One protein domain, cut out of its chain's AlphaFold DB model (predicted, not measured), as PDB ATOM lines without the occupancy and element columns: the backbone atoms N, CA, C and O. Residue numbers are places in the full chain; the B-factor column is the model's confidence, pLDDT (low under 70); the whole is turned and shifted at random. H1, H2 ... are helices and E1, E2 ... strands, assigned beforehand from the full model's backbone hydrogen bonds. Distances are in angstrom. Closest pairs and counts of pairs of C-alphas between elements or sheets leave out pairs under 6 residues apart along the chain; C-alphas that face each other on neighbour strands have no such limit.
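Overview. This is residues 3 to 59 and 70 to 125 of the 126 residues of a protein of Arachis duranensis (UniProt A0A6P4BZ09). The model falls into two separate parts: a thin body, residues 3 to 59, in which a strand hairpin of E1 and E2 is followed by the helix H1 with the short H2 near its last residues, and an open arm, residues 70 to 125, in which the helices H3 and H4 stand wide apart at the two ends of a long stretched link. The arm stands free of the body, and its two helices make no contact with each other. The printed part has 113 residues, with two named strands and four named helices in the order E1 E2 H1 H2 H3 H4; the sheet, in the order E1 - E2, is antiparallel, and the class is mostly helix. The whole is extended, with a radius of gyration of the C-alphas of 21.8 A and spans of 59 by 46 by 43 A.

Along the chain. Strand E1, residues 3 to 8, begins with C-alpha 3 at (138.685, 100.414, 109.565) and measures 16.2 A from first to last C-alpha. E2, residues 12 to 18, measures 20.3 A. H1, residues 26 to 41, measures 22.4 A, and H2 is residues 47 to 53. H3, residues 70 to 89, begins after the cut with C-alpha 70 at (114.973, 109.814, 131.116), measures 26.7 A and has a kink of 36 degrees near residue 83. H4, residues 108 to 123, measures 22.7 A and ends with C-alpha 123 at (118.139, 76.828, 147.059).

Arrangement. E1 and E2 form a hairpin with a tight link, antiparallel at 159 degrees between their directions. The C-alphas of Ile 5 and Met 15, which face each other, are 4.6 A apart; N 4 and O 16, at 2.9 A, and N 14 and O 6, at 2.8 A, are within hydrogen-bond range. H1 touches H2 with residues 35 to 39 alone; the closest C-alphas are those of Ser 38 and Val 50, 6.2 A apart. These two helices run opposite ways at a steep tilt of 47 degrees. H3 is apart from H4, and H1 is apart from both H3 and H4. Every O i to N i+4 pair is within hydrogen-bond range in H1, H2 and H4; in H3 it is 14 of 16.

Size, cuts and confidence. The two C-alphas farthest apart, those of Glu 45 and Arg 125, are 59.5 A apart. Residues 60 to 69 are not printed, and C-alphas 59 and 70 are 19.8 A apart across this cut. The link from H3 to H4, residues 90 to 107, is long. The mean pLDDT of the printed part is 87.0, and residues 81 to 97 are under 70.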
ATOM      1  N   VAL A   3     138.312 101.810 109.798       96.31
ATOM      2  CA  VAL A   3     138.685 100.414 109.565       96.31
ATOM      3  C   VAL A   3     140.154 100.378 109.179       96.31
ATOM      4  O   VAL A   3     140.573 101.097 108.275       96.31
ATOM      5  N   GLN A   4     140.919  99.524 109.849       97.56
ATOM      6  CA  GLN A   4     142.298  99.219 109.502       97.56
ATOM      7  C   GLN A   4     142.402  97.736 109.170       97.56
ATOM      8  O   GLN A   4     142.014  96.883 109.969       97.56
ATOM      9  N   ILE A   5     142.954  97.436 107.998       96.69
ATOM     10  CA  ILE A   5     143.319  96.078 107.603       96.69
ATOM     11  C   ILE A   5     144.840  95.997 107.649       96.69
ATOM     12  O   ILE A   5     145.531  96.804 107.029       96.69
ATOM     13  N   THR A   6     145.367  95.039 108.403       97.69
ATOM     14  CA  THR A   6     146.805  94.798 108.506       97.69
ATOM     15  C   THR A   6     147.094  93.399 108.002       97.69
ATOM     16  O   THR A   6     146.618  92.417 108.562       97.69
ATOM     17  N   VAL A   7     147.854  93.305 106.912       98.06
ATOM     18  CA  VAL A   7     148.272  92.025 106.336       98.06
ATOM     19  C   VAL A   7     149.469  91.502 107.123       98.06
ATOM     20  O   VAL A   7     150.430  92.233 107.352       98.06
ATOM     21  N   LEU A   8     149.406  90.235 107.528       97.19
ATOM     22  CA  LEU A   8     150.502  89.496 108.140       97.19
ATOM     23  C   LEU A   8     151.043  88.529 107.079       97.19
ATOM     24  O   LEU A   8     150.409  87.496 106.830       97.19
ATOM     25  N   PRO A   9     152.172  88.852 106.419       97.50
ATOM     26  CA  PRO A   9     152.690  88.055 105.313       97.50
ATOM     27  C   PRO A   9     152.805  86.577 105.690       97.50
ATOM     28  O   PRO A   9     153.361  86.254 106.733       97.50
ATOM     29  N   ASN A  10     152.278  85.689 104.844       96.56
ATOM     30  CA  ASN A  10     152.253  84.228 105.028       96.56
ATOM     31  C   ASN A  10     151.358  83.682 106.163       96.56
ATOM     32  O   ASN A  10     151.252  82.465 106.290       96.56
ATOM     33  N   TYR A  11     150.681  84.531 106.947       96.69
ATOM     34  CA  TYR A  11     149.806  84.098 108.053       96.69
ATOM     35  C   TYR A  11     148.341  84.518 107.886       96.69
ATOM     36  O   TYR A  11     147.453  83.845 108.405       96.69
ATOM     37  N   GLY A  12     148.069  85.615 107.174       96.88
ATOM     38  CA  GLY A  12     146.713  86.108 106.925       96.88
ATOM     39  C   GLY A  12     146.611  87.622 107.079       96.88
ATOM     40  O   GLY A  12     147.494  88.364 106.655       96.88
ATOM     41  N   PHE A  13     145.524  88.099 107.679       97.06
ATOM     42  CA  PHE A  13     145.326  89.516 107.976       97.06
ATOM     43  C   PHE A  13     144.531  89.696 109.271       97.06
ATOM     44  O   PHE A  13     143.784  88.810 109.687       97.06
ATOM     45  N   SER A  14     144.672  90.860 109.893       96.50
ATOM     46  CA  SER A  14     143.792  91.333 110.955       96.50
ATOM     47  C   SER A  14     142.946  92.498 110.449       96.50
ATOM     48  O   SER A  14     143.379  93.305 109.624       96.50
ATOM     49  N   MET A  15     141.712  92.574 110.941       96.00
ATOM     50  CA  MET A  15     140.810  93.693 110.701       96.00
ATOM     51  C   MET A  15     140.468  94.327 112.045       96.00
ATOM     52  O   MET A  15     139.865  93.691 112.908       96.00
ATOM     53  N   CYS A  16     140.850  95.587 112.210       94.75
ATOM     54  CA  CYS A  16     140.550  96.387 113.386       94.75
ATOM     55  C   CYS A  16     139.506  97.437 113.018       94.75
ATOM     56  O   CYS A  16     139.652  98.146 112.020       94.75
ATOM     57  N   VAL A  17     138.461  97.556 113.834       95.31
ATOM     58  CA  VAL A  17     137.385  98.527 113.617       95.31
ATOM     59  C   VAL A  17     137.236  99.400 114.853       95.31
ATOM     60  O   VAL A  17     137.003  98.902 115.952       95.31
ATOM     61  N   GLY A  18     137.369 100.710 114.658       93.19
ATOM     62  CA  GLY A  18     137.126 101.726 115.675       93.19
ATOM     63  C   GLY A  18     135.828 102.476 115.391       93.19
ATOM     64  O   GLY A  18     135.599 102.966 114.280       93.19
ATOM     65  N   PHE A  19     134.965 102.607 116.394       91.62
ATOM     66  CA  PHE A  19     133.746 103.406 116.298       91.62
ATOM     67  C   PHE A  19     133.412 104.059 117.639       91.62
ATOM     68  O   PHE A  19     133.863 103.619 118.693       91.62
ATOM     69  N   ASN A  20     132.634 105.140 117.589       87.94
ATOM     70  CA  ASN A  20     132.164 105.815 118.791       87.94
ATOM     71  C   ASN A  20     130.985 105.028 119.386       87.94
ATOM     72  O   ASN A  20     129.989 104.808 118.696       87.94
ATOM     73  N   HIS A  21     131.087 104.646 120.660       87.25
ATOM     74  CA  HIS A  21     130.082 103.843 121.360       87.25
ATOM     75  C   HIS A  21     128.709 104.543 121.489       87.25
ATOM     76  O   HIS A  21     127.701 103.877 121.707       87.25
ATOM     77  N   VAL A  22     128.639 105.869 121.289       86.75
ATOM     78  CA  VAL A  22     127.375 106.632 121.183       86.75
ATOM     79  C   VAL A  22     126.567 106.229 119.939       86.75
ATOM     80  O   VAL A  22     125.340 106.325 119.922       86.75
ATOM     81  N   VAL A  23     127.240 105.772 118.879       89.56
ATOM     82  CA  VAL A  23     126.591 105.418 117.609       89.56
ATOM     83  C   VAL A  23     125.909 104.054 117.695       89.56
ATOM     84  O   VAL A  23     124.802 103.906 117.176       89.56
ATOM     85  N   ALA A  24     126.557 103.081 118.336       91.75
ATOM     86  CA  ALA A  24     126.126 101.690 118.363       91.75
ATOM     87  C   ALA A  24     126.575 100.987 119.651       91.75
ATOM     88  O   ALA A  24     127.658 101.251 120.170       91.75
ATOM     89  N   ASP A  25     125.760 100.047 120.125       93.69
ATOM     90  CA  ASP A  25     126.177  99.057 121.112       93.69
ATOM     91  C   ASP A  25     126.838  97.842 120.425       93.69
ATOM     92  O   ASP A  25     126.963  97.770 119.197       93.69
ATOM     93  N   GLY A  26     127.255  96.851 121.218       92.81
ATOM     94  CA  GLY A  26     127.865  95.633 120.681       92.81
ATOM     95  C   GLY A  26     126.937  94.832 119.757       92.81
ATOM     96  O   GLY A  26     127.420  94.183 118.830       92.81
ATOM     97  N   ARG A  27     125.613  94.888 119.960       94.12
ATOM     98  CA  ARG A  27     124.642  94.153 119.132       94.12
ATOM     99  C   ARG A  27     124.478  94.807 117.768       94.12
ATOM    100  O   ARG A  27     124.574  94.111 116.759       94.12
ATOM    101  N   ALA A  28     124.276  96.120 117.734       94.31
ATOM    102  CA  ALA A  28     124.164  96.898 116.509       94.31
ATOM    103  C   ALA A  28     125.463  96.829 115.690       94.31
ATOM    104  O   ALA A  28     125.418  96.622 114.478       94.31
ATOM    105  N   PHE A  29     126.625  96.904 116.349       94.88
ATOM    106  CA  PHE A  29     127.913  96.734 115.677       94.88
ATOM    107  C   PHE A  29     128.093  95.322 115.101       94.88
ATOM    108  O   PHE A  29     128.453  95.172 113.934       94.88
ATOM    109  N   HIS A  30     127.787  94.274 115.874       94.81
ATOM    110  CA  HIS A  30     127.857  92.891 115.385       94.81
ATOM    111  C   HIS A  30     126.911  92.644 114.207       94.81
ATOM    112  O   HIS A  30     127.266  91.953 113.252       94.81
ATOM    113  N   HIS A  31     125.716  93.237 114.252       95.19
ATOM    114  CA  HIS A  31     124.770  93.203 113.146       95.19
ATOM    115  C   HIS A  31     125.366  93.846 111.884       95.19
ATOM    116  O   HIS A  31     125.344  93.228 110.821       95.19
ATOM    117  N   PHE A  32     125.969  95.033 112.004       94.94
ATOM    118  CA  PHE A  32     126.659  95.692 110.894       94.94
ATOM    119  C   PHE A  32     127.774  94.817 110.297       94.94
ATOM    120  O   PHE A  32     127.837  94.669 109.079       94.94
ATOM    121  N   ILE A  33     128.612  94.182 111.125       95.50
ATOM    122  CA  ILE A  33     129.685  93.295 110.642       95.50
ATOM    123  C   ILE A  33     129.119  92.091 109.876       95.50
ATOM    124  O   ILE A  33     129.642  91.741 108.817       95.50
ATOM    125  N   LYS A  34     128.027  91.479 110.357       94.50
ATOM    126  CA  LYS A  34     127.342  90.396 109.631       94.50
ATOM    127  C   LYS A  34     126.799  90.862 108.286       94.50
ATOM    128  O   LYS A  34     126.988  90.166 107.291       94.50
ATOM    129  N   PHE A  35     126.149  92.024 108.261       94.44
ATOM    130  CA  PHE A  35     125.620  92.611 107.035       94.44
ATOM    131  C   PHE A  35     126.744  92.878 106.031       94.44
ATOM    132  O   PHE A  35     126.682  92.395 104.903       94.44
ATOM    133  N   TRP A  36     127.822  93.538 106.465       94.25
ATOM    134  CA  TRP A  36     128.986  93.821 105.625       94.25
ATOM    135  C   TRP A  36     129.620  92.541 105.063       94.25
ATOM    136  O   TRP A  36     129.866  92.454 103.862       94.25
ATOM    137  N   ALA A  37     129.794  91.505 105.889       93.62
ATOM    138  CA  ALA A  37     130.296  90.208 105.436       93.62
ATOM    139  C   ALA A  37     129.355  89.521 104.428       93.62
ATOM    140  O   ALA A  37     129.822  88.856 103.504       93.62
ATOM    141  N   SER A  38     128.038  89.679 104.594       93.00
ATOM    142  CA  SER A  38     127.034  89.144 103.670       93.00
ATOM    143  C   SER A  38     127.121  89.802 102.296       93.00
ATOM    144  O   SER A  38     127.249  89.098 101.297       93.00
ATOM    145  N   VAL A  39     127.178  91.136 102.261       93.25
ATOM    146  CA  VAL A  39     127.341  91.917 101.025       93.25
ATOM    147  C   VAL A  39     128.651  91.567 100.316       93.25
ATOM    148  O   VAL A  39     128.659  91.352  99.106       93.25
ATOM    149  N   CYS A  40     129.760  91.449 101.054       92.75
ATOM    150  CA  CYS A  40     131.041  91.047 100.470       92.75
ATOM    151  C   CYS A  40     130.977  89.647  99.842       92.75
ATOM    152  O   CYS A  40     131.540  89.432  98.771       92.75
ATOM    153  N   ARG A  41     130.275  88.702 100.481       91.38
ATOM    154  CA  ARG A  41     130.123  87.330  99.979       91.38
ATOM    155  C   ARG A  41     129.312  87.272  98.685       91.38
ATOM    156  O   ARG A  41     129.667  86.497  97.805       91.38
ATOM    157  N   THR A  42     128.265  88.084  98.557       90.88
ATOM    158  CA  THR A  42     127.452  88.167  97.331       90.88
ATOM    159  C   THR A  42     128.031  89.132  96.296       90.88
ATOM    160  O   THR A  42     127.406  89.366  95.268       90.88
ATOM    161  N   ARG A  43     129.207  89.728  96.560       89.75
ATOM    162  CA  ARG A  43     129.828  90.790  95.742       89.75
ATOM    163  C   ARG A  43     128.894  91.987  95.498       89.75
ATOM    164  O   ARG A  43     129.101  92.750  94.561       89.75
ATOM    165  N   GLY A  44     127.884  92.159  96.352       83.44
ATOM    166  CA  GLY A  44     126.828  93.158  96.200       83.44
ATOM    167  C   GLY A  44     125.821  92.881  95.078       83.44
ATOM    168  O   GLY A  44     124.979  93.737  94.827       83.44
ATOM    169  N   GLU A  45     125.887  91.725  94.414       85.56
ATOM    170  CA  GLU A  45     125.036  91.386  93.262       85.56
ATOM    171  C   GLU A  45     123.654  90.871  93.693       85.56
ATOM    172  O   GLU A  45     122.661  91.094  93.006       85.56
ATOM    173  N   ASP A  46     123.576  90.236  94.862       85.81
ATOM    174  CA  ASP A  46     122.340  89.691  95.421       85.81
ATOM    175  C   ASP A  46     122.049  90.337  96.778       85.81
ATOM    176  O   ASP A  46     122.471  89.864  97.835       85.81
ATOM    177  N   MET A  47     121.388  91.495  96.729       85.81
ATOM    178  CA  MET A  47     120.975  92.235  97.924       85.81
ATOM    179  C   MET A  47     119.658  91.735  98.513       85.81
ATOM    180  O   MET A  47     119.392  92.005  99.684       85.81
ATOM    181  N   GLU A  48     118.841  91.015  97.745       85.25
ATOM    182  CA  GLU A  48     117.583  90.476  98.264       85.25
ATOM    183  C   GLU A  48     117.842  89.300  99.207       85.25
ATOM    184  O   GLU A  48     117.348  89.327 100.335       85.25
ATOM    185  N   SER A  49     118.745  88.370  98.873       83.25
ATOM    186  CA  SER A  49     119.114  87.304  99.823       83.25
ATOM    187  C   SER A  49     119.787  87.835 101.098       83.25
ATOM    188  O   SER A  49     119.641  87.273 102.192       83.25
ATOM    189  N   VAL A  50     120.500  88.965 101.006       86.31
ATOM    190  CA  VAL A  50     121.069  89.645 102.179       86.31
ATOM    191  C   VAL A  50     119.962  90.193 103.083       86.31
ATOM    192  O   VAL A  50     120.050  90.022 104.298       86.31
ATOM    193  N   LYS A  51     118.914  90.808 102.519       83.88
ATOM    194  CA  LYS A  51     117.766  91.323 103.288       83.88
ATOM    195  C   LYS A  51     116.894  90.207 103.863       83.88
ATOM    196  O   LYS A  51     116.374  90.358 104.965       83.88
ATOM    197  N   GLU A  52     116.755  89.088 103.156       83.50
ATOM    198  CA  GLU A  52     116.038  87.910 103.658       83.50
ATOM    199  C   GLU A  52     116.747  87.287 104.868       83.50
ATOM    200  O   GLU A  52     116.106  86.873 105.833       83.50
ATOM    201  N   SER A  53     118.082  87.245 104.844       82.94
ATOM    202  CA  SER A  53     118.883  86.650 105.923       82.94
ATOM    203  C   SER A  53     119.155  87.593 107.100       82.94
ATOM    204  O   SER A  53     119.414  87.125 108.215       82.94
ATOM    205  N   LEU A  54     119.109  88.912 106.887       87.56
ATOM    206  CA  LEU A  54     119.367  89.932 107.902       87.56
ATOM    207  C   LEU A  54     118.361  91.079 107.789       87.56
ATOM    208  O   LEU A  54     118.318  91.797 106.795       87.56
ATOM    209  N   GLN A  55     117.611  91.307 108.867       87.00
ATOM    210  CA  GLN A  55     116.714  92.457 108.967       87.00
ATOM    211  C   GLN A  55     117.489  93.771 108.860       87.00
ATOM    212  O   GLN A  55     118.525  93.929 109.499       87.00
ATOM    213  N   LEU A  56     116.964  94.736 108.105       89.94
ATOM    214  CA  LEU A  56     117.564  96.064 108.024       89.94
ATOM    215  C   LEU A  56     117.469  96.797 109.373       89.94
ATOM    216  O   LEU A  56     116.477  96.647 110.093       89.94
ATOM    217  N   PRO A  57     118.478  97.611 109.727       90.81
ATOM    218  CA  PRO A  57     118.456  98.373 110.965       90.81
ATOM    219  C   PRO A  57     117.319  99.401 110.964       90.81
ATOM    220  O   PRO A  57     117.133 100.154 110.009       90.81
ATOM    221  N   LEU A  58     116.597  99.487 112.081       91.56
ATOM    222  CA  LEU A  58     115.644 100.566 112.315       91.56
ATOM    223  C   LEU A  58     116.400 101.812 112.789       91.56
ATOM    224  O   LEU A  58     116.904 101.862 113.910       91.56
ATOM    225  N   HIS A  59     116.478 102.826 111.931       91.12
ATOM    226  CA  HIS A  59     117.165 104.082 112.251       91.12
ATOM    227  C   HIS A  59     116.283 105.115 112.955       91.12
ATOM    228  O   HIS A  59     116.816 106.073 113.515       91.12
ATOM    229  N   LEU A  70     113.615 110.232 130.763       91.38
ATOM    230  CA  LEU A  70     114.973 109.814 131.116       91.38
ATOM    231  C   LEU A  70     116.013 110.326 130.126       91.38
ATOM    232  O   LEU A  70     117.182 110.449 130.487       91.38
ATOM    233  N   LYS A  71     115.617 110.653 128.892       89.75
ATOM    234  CA  LYS A  71     116.529 111.199 127.885       89.75
ATOM    235  C   LYS A  71     117.229 112.458 128.390       89.75
ATOM    236  O   LYS A  71     118.436 112.581 128.201       89.75
ATOM    237  N   LEU A  72     116.492 113.370 129.027       90.06
ATOM    238  CA  LEU A  72     117.060 114.608 129.569       90.06
ATOM    239  C   LEU A  72     117.967 114.326 130.766       90.06
ATOM    240  O   LEU A  72     119.085 114.830 130.800       90.06
ATOM    241  N   VAL A  73     117.535 113.449 131.678       91.06
ATOM    242  CA  VAL A  73     118.322 113.043 132.854       91.06
ATOM    243  C   VAL A  73     119.681 112.472 132.434       91.06
ATOM    244  O   VAL A  73     120.724 112.922 132.905       91.06
ATOM    245  N   PHE A  74     119.689 111.534 131.481       87.69
ATOM    246  CA  PHE A  74     120.934 110.962 130.968       87.69
ATOM    247  C   PHE A  74     121.771 111.974 130.186       87.69
ATOM    248  O   PHE A  74     122.997 111.897 130.223       87.69
ATOM    249  N   LEU A  75     121.147 112.922 129.479       86.75
ATOM    250  CA  LEU A  75     121.871 113.958 128.746       86.75
ATOM    251  C   LEU A  75     122.597 114.923 129.693       86.75
ATOM    252  O   LEU A  75     123.743 115.284 129.427       86.75
ATOM    253  N   GLU A  76     121.964 115.312 130.799       88.06
ATOM    254  CA  GLU A  76     122.579 116.145 131.838       88.06
ATOM    255  C   GLU A  76     123.736 115.414 132.534       88.06
ATOM    256  O   GLU A  76     124.837 115.964 132.670       88.06
ATOM    257  N   GLU A  77     123.537 114.143 132.896       86.12
ATOM    258  CA  GLU A  77     124.583 113.309 133.492       86.12
ATOM    259  C   GLU A  77     125.771 113.130 132.534       86.12
ATOM    260  O   GLU A  77     126.932 113.324 132.924       86.12
ATOM    261  N   LEU A  78     125.489 112.837 131.261       80.81
ATOM    262  CA  LEU A  78     126.502 112.743 130.218       80.81
ATOM    263  C   LEU A  78     127.218 114.070 130.023       80.81
ATOM    264  O   LEU A  78     128.435 114.044 129.943       80.81
ATOM    265  N   SER A  79     126.527 115.211 129.983       76.94
ATOM    266  CA  SER A  79     127.159 116.527 129.820       76.94
ATOM    267  C   SER A  79     128.161 116.808 130.942       76.94
ATOM    268  O   SER A  79     129.331 117.099 130.673       76.94
ATOM    269  N   SER A  80     127.752 116.594 132.197       73.12
ATOM    270  CA  SER A  80     128.624 116.785 133.363       73.12
ATOM    271  C   SER A  80     129.857 115.865 133.330       73.12
ATOM    272  O   SER A  80     130.979 116.284 133.646       73.12
ATOM    273  N   SER A  81     129.670 114.628 132.863       67.50
ATOM    274  CA  SER A  81     130.723 113.627 132.697       67.50
ATOM    275  C   SER A  81     131.609 113.906 131.482       67.50
ATOM    276  O   SER A  81     132.822 113.727 131.553       67.50
ATOM    277  N   PHE A  82     131.049 114.415 130.385       65.19
ATOM    278  CA  PHE A  82     131.748 114.705 129.138       65.19
ATOM    279  C   PHE A  82     132.765 115.825 129.340       65.19
ATOM    280  O   PHE A  82     133.899 115.703 128.887       65.19
ATOM    281  N   THR A  83     132.442 116.850 130.136       61.31
ATOM    282  CA  THR A  83     133.427 117.860 130.562       61.31
ATOM    283  C   THR A  83     134.620 117.275 131.319       61.31
ATOM    284  O   THR A  83     135.725 117.803 131.207       61.31
ATOM    285  N   LYS A  84     134.435 116.193 132.085       61.53
ATOM    286  CA  LYS A  84     135.538 115.492 132.766       61.53
ATOM    287  C   LYS A  84     136.309 114.603 131.789       61.53
ATOM    288  O   LYS A  84     137.531 114.593 131.805       61.53
ATOM    289  N   ILE A  85     135.595 113.909 130.907       61.22
ATOM    290  CA  ILE A  85     136.145 112.986 129.913       61.22
ATOM    291  C   ILE A  85     136.973 113.728 128.852       61.22
ATOM    292  O   ILE A  85     138.093 113.320 128.581       61.22
ATOM    293  N   VAL A  86     136.491 114.843 128.295       59.09
ATOM    294  CA  VAL A  86     137.231 115.655 127.309       59.09
ATOM    295  C   VAL A  86     138.529 116.210 127.902       59.09
ATOM    296  O   VAL A  86     139.554 116.205 127.225       59.09
ATOM    297  N   LYS A  87     138.525 116.599 129.186       55.16
ATOM    298  CA  LYS A  87     139.755 116.974 129.908       55.16
ATOM    299  C   LYS A  87     140.751 115.810 129.999       55.16
ATOM    300  O   LYS A  87     141.950 116.049 129.942       55.16
ATOM    301  N   SER A  88     140.266 114.572 130.084       54.81
ATOM    302  CA  SER A  88     141.097 113.362 130.097       54.81
ATOM    303  C   SER A  88     141.553 112.909 128.703       54.81
ATOM    304  O   SER A  88     142.651 112.387 128.581       54.81
ATOM    305  N   PHE A  89     140.757 113.114 127.647       50.78
ATOM    306  CA  PHE A  89     141.101 112.732 126.262       50.78
ATOM    307  C   PHE A  89     142.170 113.630 125.617       50.78
ATOM    308  O   PHE A  89     142.773 113.227 124.626       50.78
ATOM    309  N   GLY A  90     142.426 114.823 126.170       48.22
ATOM    310  CA  GLY A  90     143.589 115.645 125.804       48.22
ATOM    311  C   GLY A  90     144.926 115.043 126.250       48.22
ATOM    312  O   GLY A  90     145.984 115.482 125.807       48.22
ATOM    313  N   ILE A  91     144.884 114.018 127.102       47.22
ATOM    314  CA  ILE A  91     146.034 113.229 127.513       47.22
ATOM    315  C   ILE A  91     145.935 111.925 126.725       47.22
ATOM    316  O   ILE A  91     144.990 111.155 126.901       47.22
ATOM    317  N   LEU A  92     146.904 111.672 125.840       51.06
ATOM    318  CA  LEU A  92     147.283 110.306 125.481       51.06
ATOM    319  C   LEU A  92     147.450 109.575 126.810       51.06
ATOM    320  O   LEU A  92     148.452 109.784 127.488       51.06
ATOM    321  N   VAL A  93     146.424 108.843 127.246       53.72
ATOM    322  CA  VAL A  93     146.482 108.094 128.496       53.72
ATOM    323  C   VAL A  93     147.599 107.097 128.285       53.72
ATOM    324  O   VAL A  93     147.427 106.126 127.551       53.72
ATOM    325  N   ASP A  94     148.755 107.408 128.860       56.12
ATOM    326  CA  ASP A  94     149.919 106.548 128.893       56.12
ATOM    327  C   ASP A  94     149.466 105.294 129.634       56.12
ATOM    328  O   ASP A  94     149.272 105.288 130.855       56.12
ATOM    329  N   ILE A  95     149.078 104.277 128.864       63.16
ATOM    330  CA  ILE A  95     148.559 103.039 129.423       63.16
ATOM    331  C   ILE A  95     149.732 102.456 130.207       63.16
ATOM    332  O   ILE A  95     150.773 102.214 129.596       63.16
ATOM    333  N   PRO A  96     149.597 102.216 131.526       64.56
ATOM    334  CA  PRO A  96     150.702 101.715 132.325       64.56
ATOM    335  C   PRO A  96     151.311 100.479 131.662       64.56
ATOM    336  O   PRO A  96     150.630  99.467 131.474       64.56
ATOM    337  N   SER A  97     152.590 100.591 131.296       68.25
ATOM    338  CA  SER A  97     153.356  99.595 130.531       68.25
ATOM    339  C   SER A  97     153.394  98.206 131.197       68.25
ATOM    340  O   SER A  97     153.668  97.196 130.558       68.25
ATOM    341  N   ASN A  98     153.043  98.120 132.484       85.62
ATOM    342  CA  ASN A  98     153.018  96.880 133.256       85.62
ATOM    343  C   ASN A  98     151.706  96.076 133.156       85.62
ATOM    344  O   ASN A  98     151.563  95.069 133.853       85.62
ATOM    345  N   LYS A  99     150.729  96.492 132.340       84.69
ATOM    346  CA  LYS A  99     149.507  95.703 132.123       84.69
ATOM    347  C   LYS A  99     149.731  94.621 131.068       84.69
ATOM    348  O   LYS A  99     150.182  94.885 129.961       84.69
ATOM    349  N   VAL A 100     149.323  93.403 131.401       89.06
ATOM    350  CA  VAL A 100     149.394  92.221 130.530       89.06
ATOM    351  C   VAL A 100     147.994  91.789 130.091       89.06
ATOM    352  O   VAL A 100     147.021  91.970 130.825       89.06
ATOM    353  N   ARG A 101     147.875  91.213 128.888       90.12
ATOM    354  CA  ARG A 101     146.610  90.706 128.332       90.12
ATOM    355  C   ARG A 101     146.652  89.185 128.238       90.12
ATOM    356  O   ARG A 101     147.514  88.637 127.561       90.12
ATOM    357  N   PHE A 102     145.679  88.525 128.857       94.81
ATOM    358  CA  PHE A 102     145.496  87.075 128.802       94.81
ATOM    359  C   PHE A 102     144.055  86.728 128.425       94.81
ATOM    360  O   PHE A 102     143.131  87.493 128.700       94.81
ATOM    361  N   THR A 103     143.872  85.563 127.805       96.88
ATOM    362  CA  THR A 103     142.559  85.020 127.443       96.88
ATOM    363  C   THR A 103     142.296  83.778 128.280       96.88
ATOM    364  O   THR A 103     143.064  82.820 128.215       96.88
ATOM    365  N   PHE A 104     141.205  83.786 129.041       96.62
ATOM    366  CA  PHE A 104     140.739  82.621 129.790       96.62
ATOM    367  C   PHE A 104     139.569  81.979 129.053       96.62
ATOM    368  O   PHE A 104     138.590  82.650 128.725       96.62
ATOM    369  N   THR A 105     139.663  80.676 128.810       97.44
ATOM    370  CA  THR A 105     138.608  79.913 128.141       97.44
ATOM    371  C   THR A 105     137.792  79.161 129.181       97.44
ATOM    372  O   THR A 105     138.328  78.316 129.892       97.44
ATOM    373  N   LEU A 106     136.491  79.449 129.247       97.38
ATOM    374  CA  LEU A 106     135.533  78.667 130.027       97.38
ATOM    375  C   LEU A 106     134.855  77.650 129.113       97.38
ATOM    376  O   LEU A 106     134.146  78.020 128.172       97.38
ATOM    377  N   SER A 107     135.068  76.364 129.383       98.00
ATOM    378  CA  SER A 107     134.402  75.299 128.640       98.00
ATOM    379  C   SER A 107     132.911  75.243 128.983       98.00
ATOM    380  O   SER A 107     132.480  75.661 130.061       98.00
ATOM    381  N   ARG A 108     132.107  74.667 128.082       98.12
ATOM    382  CA  ARG A 108     130.679  74.429 128.340       98.12
ATOM    383  C   ARG A 108     130.468  73.641 129.636       98.12
ATOM    384  O   ARG A 108     129.608  74.004 130.425       98.12
ATOM    385  N   GLU A 109     131.272  72.608 129.878       98.50
ATOM    386  CA  GLU A 109     131.187  71.797 131.097       98.50
ATOM    387  C   GLU A 109     131.443  72.630 132.363       98.50
ATOM    388  O   GLU A 109     130.698  72.522 133.335       98.50
ATOM    389  N   GLN A 110     132.462  73.496 132.351       98.38
ATOM    390  CA  GLN A 110     132.758  74.390 133.474       98.38
ATOM    391  C   GLN A 110     131.612  75.374 133.722       98.38
ATOM    392  O   GLN A 110     131.207  75.560 134.869       98.38
ATOM    393  N   VAL A 111     131.050  75.959 132.660       98.31
ATOM    394  CA  VAL A 111     129.889  76.856 132.759       98.31
ATOM    395  C   VAL A 111     128.694  76.136 133.385       98.31
ATOM    396  O   VAL A 111     128.069  76.679 134.293       98.31
ATOM    397  N   GLU A 112     128.393  74.908 132.961       98.44
ATOM    398  CA  GLU A 112     127.283  74.137 133.533       98.44
ATOM    399  C   GLU A 112     127.535  73.739 134.995       98.44
ATOM    400  O   GLU A 112     126.620  73.808 135.816       98.44
ATOM    401  N   LYS A 113     128.780  73.412 135.368       98.38
ATOM    402  CA  LYS A 113     129.153  73.185 136.775       98.38
ATOM    403  C   LYS A 113     128.925  74.433 137.629       98.38
ATOM    404  O   LYS A 113     128.332  74.321 138.699       98.38
ATOM    405  N   ILE A 114     129.337  75.609 137.148       98.19
ATOM    406  CA  ILE A 114     129.135  76.887 137.849       98.19
ATOM    407  C   ILE A 114     127.641  77.192 137.989       98.19
ATOM    408  O   ILE A 114     127.186  77.488 139.090       98.19
ATOM    409  N   LYS A 115     126.855  77.065 136.910       98.12
ATOM    410  CA  LYS A 115     125.396  77.268 136.958       98.12
ATOM    411  C   LYS A 115     124.728  76.343 137.969       98.12
ATOM    412  O   LYS A 115     123.924  76.802 138.776       98.12
ATOM    413  N   LYS A 116     125.078  75.052 137.950       98.12
ATOM    414  CA  LYS A 116     124.554  74.065 138.901       98.12
ATOM    415  C   LYS A 116     124.932  74.422 140.336       98.12
ATOM    416  O   LYS A 116     124.086  74.322 141.217       98.12
ATOM    417  N   TRP A 117     126.174  74.842 140.568       98.00
ATOM    418  CA  TRP A 117     126.623  75.281 141.885       98.00
ATOM    419  C   TRP A 117     125.823  76.494 142.381       98.00
ATOM    420  O   TRP A 117     125.260  76.420 143.468       98.00
ATOM    421  N   ILE A 118     125.669  77.543 141.563       97.75
ATOM    422  CA  ILE A 118     124.861  78.729 141.906       97.75
ATOM    423  C   ILE A 118     123.421  78.326 142.238       97.75
ATOM    424  O   ILE A 118     122.892  78.730 143.268       97.75
ATOM    425  N   TYR A 119     122.802  77.494 141.395       97.31
ATOM    426  CA  TYR A 119     121.440  77.013 141.614       97.31
ATOM    427  C   TYR A 119     121.285  76.295 142.964       97.31
ATOM    428  O   TYR A 119     120.339  76.559 143.707       97.31
ATOM    429  N   LEU A 120     122.227  75.408 143.303       97.62
ATOM    430  CA  LEU A 120     122.219  74.692 144.578       97.62
ATOM    431  C   LEU A 120     122.428  75.628 145.775       97.62
ATOM    432  O   LEU A 120     121.785  75.429 146.800       97.62
ATOM    433  N   GLU A 121     123.298  76.635 145.663       96.50
ATOM    434  CA  GLU A 121     123.537  77.606 146.738       96.50
ATOM    435  C   GLU A 121     122.347  78.543 146.967       96.50
ATOM    436  O   GLU A 121     122.023  78.830 148.118       96.50
ATOM    437  N   CYS A 122     121.658  78.978 145.909       95.56
ATOM    438  CA  CYS A 122     120.429  79.763 146.045       95.56
ATOM    439  C   CYS A 122     119.343  78.967 146.779       95.56
ATOM    440  O   CYS A 122     118.765  79.480 147.727       95.56
ATOM    441  N   LYS A 123     119.153  77.687 146.429       93.06
ATOM    442  CA  LYS A 123     118.139  76.828 147.059       93.06
ATOM    443  C   LYS A 123     118.385  76.559 148.551       93.06
ATOM    444  O   LYS A 123     117.451  76.233 149.265       93.06
ATOM    445  N   LYS A 124     119.629  76.646 149.032       91.50
ATOM    446  CA  LYS A 124     119.947  76.477 150.465       91.50
ATOM    447  C   LYS A 124     119.557  77.687 151.320       91.50
ATOM    448  O   LYS A 124     119.610  77.586 152.541       91.50
ATOM    449  N   ARG A 125     119.307  78.839 150.693       77.12
ATOM    450  CA  ARG A 125     119.005  80.109 151.371       77.12
ATOM    451  C   ARG A 125     117.507  80.410 151.443       77.12
ATOM    452  O   ARG A 125     117.152  81.375 152.116       77.12
TER     453      ARG A 125